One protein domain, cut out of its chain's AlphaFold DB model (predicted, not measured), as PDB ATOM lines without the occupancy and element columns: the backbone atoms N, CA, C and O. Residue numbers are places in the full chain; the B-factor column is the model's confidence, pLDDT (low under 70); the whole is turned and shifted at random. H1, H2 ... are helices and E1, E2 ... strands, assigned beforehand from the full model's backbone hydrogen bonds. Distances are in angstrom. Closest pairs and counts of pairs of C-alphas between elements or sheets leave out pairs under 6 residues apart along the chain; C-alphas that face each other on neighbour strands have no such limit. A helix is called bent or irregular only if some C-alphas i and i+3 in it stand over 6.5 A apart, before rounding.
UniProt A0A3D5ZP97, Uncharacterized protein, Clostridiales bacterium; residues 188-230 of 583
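What this domain is: This is residues 188 to 230 of the 583 residues of an uncharacterized protein of Clostridiales bacterium (UniProt A0A3D5ZP97). The domain is a single two-stranded hairpin, E1 and E2, with one helix, H1, to one side of it and a long tail, residues 218 to 230, that folds back past E2 on the other side. The tail brings the last printed residue, Leu 230, close to the first, Ala 188, with their C-alphas 4.7 A apart. The printed part has 43 residues, with one named helix and two named strands in the order H1, E1, E2; the sheet has the order E1, E2 and is antiparallel, and the class is mixed, helices and strands. The whole is compact, with a radius of gyration of the C-alphas of 9.3 A, and rounded, spanning 24 by 20 by 13 A.

Where its parts are: Begin with the sheet and find C-alpha 203 at (121.372, 98.501, 147.577), where E1 begins. E1 holds residues 203 to 208 and covers 16.0 A from first to last C-alpha. E2, the longest strand, holds residues 211 to 217 and covers 17.5 A; look for its end at C-alpha 217, (123.412, 94.636, 147.256). Before the strands comes H1, residues 192 to 200, which runs 12.1 A from C-alpha 192 at (115.793, 111.243, 146.241) to C-alpha 200. H1 is neither bent nor irregular.

How they stand to each other: Look first at E1 and E2, antiparallel neighbours that form a hairpin, with 149 degrees between their N-to-C directions. C-alphas 203 and 217 face each other at 4.4 A, and C-alphas 208 and 211 face each other at 5.4 A. Between these strands you will find N 206 and O 213 within hydrogen-bond range at 2.8 A, and N 213 and O 206 likewise at 2.8 A. Move from E1 to H1: their closest C-alphas are those of Leu 198 and Thr 204, 7.2 A apart, and their centres are 10.5 A apart. H1 and E2 are near each other, with 5 pairs of C-alphas within 10 A. In H1 every O i to N i+4 pair is within hydrogen-bond range.

The domain as a whole: The two C-alphas farthest apart are those of Gly 209 and Ala 219, at 26.0 A, while the C-alphas of Ala 188 and Leu 230, the first and last printed, are 4.7 A apart. The links from H1 to E1 and from E1 to E2 are tight, each with 2 residues. Residues 218 to 230 hold no named element, and their C-alphas lie 5 to 13 A from the mean of all C-alphas. The printed part has no cut, its mean pLDDT is 96.2, and no printed residue is under 70.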
ATOM      1  N   ALA A 188     108.314 101.088 144.761       97.94
ATOM      2  CA  ALA A 188     109.023 102.193 145.384       97.94
ATOM      3  C   ALA A 188     108.950 103.448 144.507       97.94
ATOM      4  O   ALA A 188     109.139 103.396 143.286       97.94
ATOM      5  N   GLU A 189     108.726 104.599 145.138       97.44
ATOM      6  CA  GLU A 189     108.771 105.869 144.429       97.44
ATOM      7  C   GLU A 189     110.202 106.202 143.989       97.44
ATOM      8  O   GLU A 189     111.169 106.042 144.732       97.44
ATOM      9  N   ASN A 190     110.349 106.753 142.787       97.50
ATOM     10  CA  ASN A 190     111.635 107.219 142.270       97.50
ATOM     11  C   ASN A 190     111.961 108.635 142.782       97.50
ATOM     12  O   ASN A 190     112.046 109.589 142.007       97.50
ATOM     13  N   THR A 191     112.122 108.772 144.100       97.94
ATOM     14  CA  THR A 191     112.456 110.037 144.779       97.94
ATOM     15  C   THR A 191     113.857 109.995 145.382       97.94
ATOM     16  O   THR A 191     114.408 108.923 145.640       97.94
ATOM     17  N   ASP A 192     114.450 111.161 145.644       98.06
ATOM     18  CA  ASP A 192     115.793 111.243 146.241       98.06
ATOM     19  C   ASP A 192     115.842 110.650 147.655       98.06
ATOM     20  O   ASP A 192     116.842 110.045 148.032       98.06
ATOM     21  N   LYS A 193     114.738 110.743 148.412       97.81
ATOM     22  CA  LYS A 193     114.615 110.126 149.739       97.81
ATOM     23  C   LYS A 193     114.732 108.601 149.660       97.81
ATOM     24  O   LYS A 193     115.512 108.013 150.399       97.81
ATOM     25  N   VAL A 194     113.990 107.972 148.746       98.19
ATOM     26  CA  VAL A 194     114.025 106.513 148.547       98.19
ATOM     27  C   VAL A 194     115.402 106.066 148.061       98.19
ATOM     28  O   VAL A 194     115.979 105.118 148.582       98.19
ATOM     29  N   LYS A 195     115.978 106.790 147.101       98.44
ATOM     30  CA  LYS A 195     117.328 106.533 146.584       98.44
ATOM     31  C   LYS A 195     118.407 106.595 147.662       98.44
ATOM     32  O   LYS A 195     119.324 105.770 147.649       98.44
ATOM     33  N   ALA A 196     118.311 107.570 148.566       98.12
ATOM     34  CA  ALA A 196     119.214 107.697 149.701       98.12
ATOM     35  C   ALA A 196     119.076 106.500 150.652       98.12
ATOM     36  O   ALA A 196     120.092 105.889 150.967       98.12
ATOM     37  N   ALA A 197     117.846 106.107 151.005       98.00
ATOM     38  CA  ALA A 197     117.586 104.942 151.857       98.00
ATOM     39  C   ALA A 197     118.122 103.632 151.248       98.00
ATOM     40  O   ALA A 197     118.800 102.861 151.924       98.00
ATOM     41  N   LEU A 198     117.910 103.408 149.945       98.19
ATOM     42  CA  LEU A 198     118.483 102.259 149.233       98.19
ATOM     43  C   LEU A 198     120.016 102.256 149.301       98.19
ATOM     44  O   LEU A 198     120.620 101.226 149.583       98.19
ATOM     45  N   THR A 199     120.645 103.414 149.078       97.56
ATOM     46  CA  THR A 199     122.111 103.543 149.114       97.56
ATOM     47  C   THR A 199     122.661 103.302 150.520       97.56
ATOM     48  O   THR A 199     123.677 102.628 150.668       97.56
ATOM     49  N   GLU A 200     121.985 103.814 151.550       97.75
ATOM     50  CA  GLU A 200     122.328 103.604 152.961       97.75
ATOM     51  C   GLU A 200     122.245 102.122 153.354       97.75
ATOM     52  O   GLU A 200     123.127 101.618 154.047       97.75
ATOM     53  N   GLN A 201     121.258 101.396 152.824       96.81
ATOM     54  CA  GLN A 201     121.145  99.942 152.964       96.81
ATOM     55  C   GLN A 201     122.147  99.141 152.109       96.81
ATOM     56  O   GLN A 201     122.148  97.911 152.154       96.81
ATOM     57  N   GLY A 202     122.980  99.801 151.300       97.50
ATOM     58  CA  GLY A 202     123.929  99.139 150.402       97.50
ATOM     59  C   GLY A 202     123.299  98.543 149.137       97.50
ATOM     60  O   GLY A 202     123.950  97.757 148.445       97.50
ATOM     61  N   ILE A 203     122.062  98.921 148.799       98.25
ATOM     62  CA  ILE A 203     121.372  98.501 147.577       98.25
ATOM     63  C   ILE A 203     121.788  99.395 146.407       98.25
ATOM     64  O   ILE A 203     121.585 100.611 146.393       98.25
ATOM     65  N   THR A 204     122.326  98.762 145.370       98.31
ATOM     66  CA  THR A 204     122.601  99.384 144.075       98.31
ATOM     67  C   THR A 204     121.393  99.212 143.163       98.31
ATOM     68  O   THR A 204     120.879  98.106 142.986       98.31
ATOM     69  N   TYR A 205     120.969 100.300 142.527       98.38
ATOM     70  CA  TYR A 205     119.814 100.319 141.638       98.38
ATOM     71  C   TYR A 205     120.115 101.067 140.334       98.38
ATOM     72  O   TYR A 205     121.090 101.807 140.207       98.38
ATOM     73  N   SER A 206     119.244 100.873 139.350       98.06
ATOM     74  CA  SER A 206     119.167 101.661 138.120       98.06
ATOM     75  C   SER A 206     117.748 102.203 137.938       98.06
ATOM     76  O   SER A 206     116.854 101.881 138.720       98.06
ATOM     77  N   VAL A 207     117.531 103.054 136.935       97.81
ATOM     78  CA  VAL A 207     116.202 103.592 136.614       97.81
ATOM     79  C   VAL A 207     115.787 103.101 135.234       97.81
ATOM     80  O   VAL A 207     116.497 103.342 134.259       97.81
ATOM     81  N   ASN A 208     114.622 102.462 135.138       96.31
ATOM     82  CA  ASN A 208     114.023 102.045 133.871       96.31
ATOM     83  C   ASN A 208     112.530 102.387 133.856       96.31
ATOM     84  O   ASN A 208     111.805 102.062 134.793       96.31
ATOM     85  N   GLY A 209     112.067 103.079 132.811       91.44
ATOM     86  CA  GLY A 209     110.654 103.462 132.683       91.44
ATOM     87  C   GLY A 209     110.118 104.287 133.861       91.44
ATOM     88  O   GLY A 209     108.946 104.182 134.199       91.44
ATOM     89  N   GLY A 210     110.983 105.061 134.529       94.12
ATOM     90  CA  GLY A 210     110.635 105.832 135.726       94.12
ATOM     91  C   GLY A 210     110.619 105.033 137.033       94.12
ATOM     92  O   GLY A 210     110.508 105.652 138.087       94.12
ATOM     93  N   LYS A 211     110.799 103.708 136.994       96.62
ATOM     94  CA  LYS A 211     110.881 102.835 138.171       96.62
ATOM     95  C   LYS A 211     112.326 102.541 138.557       96.62
ATOM     96  O   LYS A 211     113.218 102.545 137.707       96.62
ATOM     97  N   LEU A 212     112.538 102.266 139.840       98.31
ATOM     98  CA  LEU A 212     113.813 101.791 140.366       98.31
ATOM     99  C   LEU A 212     113.940 100.285 140.101       98.31
ATOM    100  O   LEU A 212     112.984  99.540 140.306       98.31
ATOM    101  N   VAL A 213     115.105  99.854 139.627       98.31
ATOM    102  CA  VAL A 213     115.405  98.460 139.271       98.31
ATOM    103  C   VAL A 213     116.614  97.989 140.063       98.31
ATOM    104  O   VAL A 213     117.663  98.636 140.014       98.31
ATOM    105  N   PHE A 214     116.489  96.863 140.755       98.38
ATOM    106  CA  PHE A 214     117.550  96.272 141.557       98.38
ATOM    107  C   PHE A 214     118.719  95.796 140.682       98.38
ATOM    108  O   PHE A 214     118.537  95.079 139.694       98.38
ATOM    109  N   VAL A 215     119.942  96.200 141.040       98.25
ATOM    110  CA  VAL A 215     121.184  95.807 140.349       98.25
ATOM    111  C   VAL A 215     122.017  94.851 141.201       98.25
ATOM    112  O   VAL A 215     122.608  93.917 140.656       98.25
ATOM    113  N   GLY A 216     122.070  95.081 142.512       97.25
ATOM    114  CA  GLY A 216     122.802  94.265 143.478       97.25
ATOM    115  C   GLY A 216     122.782  94.887 144.875       97.25
ATOM    116  O   GLY A 216     122.292  95.999 145.050       97.25
ATOM    117  N   SER A 217     123.334  94.183 145.862       95.81
ATOM    118  CA  SER A 217     123.412  94.636 147.256       95.81
ATOM    119  C   SER A 217     124.698  94.137 147.919       95.81
ATOM    120  O   SER A 217     125.266  93.130 147.490       95.81
ATOM    121  N   THR A 218     125.161  94.831 148.962       93.38
ATOM    122  CA  THR A 218     126.275  94.382 149.819       93.38
ATOM    123  C   THR A 218     125.861  93.342 150.861       93.38
ATOM    124  O   THR A 218     126.729  92.710 151.457       93.38
ATOM    125  N   ALA A 219     124.559  93.175 151.090       87.19
ATOM    126  CA  ALA A 219     123.973  92.186 151.992       87.19
ATOM    127  C   ALA A 219     122.883  91.383 151.267       87.19
ATOM    128  O   ALA A 219     122.424  91.775 150.191       87.19
ATOM    129  N   TYR A 220     122.461  90.262 151.854       86.75
ATOM    130  CA  TYR A 220     121.358  89.468 151.315       86.75
ATOM    131  C   TYR A 220     120.062  90.296 151.225       86.75
ATOM    132  O   TYR A 220     119.728  91.036 152.149       86.75
ATOM    133  N   THR A 221     119.329  90.147 150.119       90.25
ATOM    134  CA  THR A 221     117.998  90.733 149.889       90.25
ATOM    135  C   THR A 221     117.112  89.719 149.179       90.25
ATOM    136  O   THR A 221     117.625  88.882 148.435       90.25
ATOM    137  N   ASN A 222     115.793  89.863 149.298       90.25
ATOM    138  CA  ASN A 222     114.830  89.055 148.544       90.25
ATOM    139  C   ASN A 222     114.749  89.414 147.045       90.25
ATOM    140  O   ASN A 222     114.097  88.701 146.291       90.25
ATOM    141  N   TYR A 223     115.404  90.492 146.598       92.50
ATOM    142  CA  TYR A 223     115.449  90.871 145.185       92.50
ATOM    143  C   TYR A 223     116.438  90.041 144.365       92.50
ATOM    144  O   TYR A 223     117.573  89.784 144.775       92.50
ATOM    145  N   THR A 224     116.038  89.754 143.132       91.38
ATOM    146  CA  THR A 224     116.893  89.286 142.047       91.38
ATOM    147  C   THR A 224     117.259  90.449 141.125       91.38
ATOM    148  O   THR A 224     116.523  91.419 140.941       91.38
ATOM    149  N   LYS A 225     118.459  90.397 140.534       96.06
ATOM    150  CA  LYS A 225     118.920  91.425 139.591       96.06
ATOM    151  C   LYS A 225     117.924  91.589 138.438       96.06
ATOM    152  O   LYS A 225     117.705  90.652 137.678       96.06
ATOM    153  N   GLY A 226     117.447  92.817 138.243       95.94
ATOM    154  CA  GLY A 226     116.450  93.157 137.227       95.94
ATOM    155  C   GLY A 226     115.044  93.375 137.783       95.94
ATOM    156  O   GLY A 226     114.216  93.938 137.066       95.94
ATOM    157  N   ASP A 227     114.792  93.019 139.043       96.12
ATOM    158  CA  ASP A 227     113.504  93.257 139.686       96.12
ATOM    159  C   ASP A 227     113.223  94.750 139.819       96.12
ATOM    160  O   ASP A 227     114.111  95.556 140.116       96.12
ATOM    161  N   TYR A 228     111.964  95.137 139.632       97.31
ATOM    162  CA  TYR A 228     111.519  96.459 140.051       97.31
ATOM    163  C   TYR A 228     111.444  96.504 141.575       97.31
ATOM    164  O   TYR A 228     110.823  95.643 142.191       97.31
ATOM    165  N   ILE A 229     112.031  97.537 142.172       98.38
ATOM    166  CA  ILE A 229     112.046  97.703 143.626       98.38
ATOM    167  C   ILE A 229     110.636  98.077 144.103       98.38
ATOM    168  O   ILE A 229     110.020  99.022 143.594       98.38
ATOM    169  N   LEU A 230     110.127  97.319 145.069       98.19
ATOM    170  CA  LEU A 230     108.847  97.541 145.735       98.19
ATOM    171  C   LEU A 230     109.006  98.542 146.886       98.19
ATOM    172  O   LEU A 230     110.116  98.805 147.345       98.19
TER     173      LEU A 230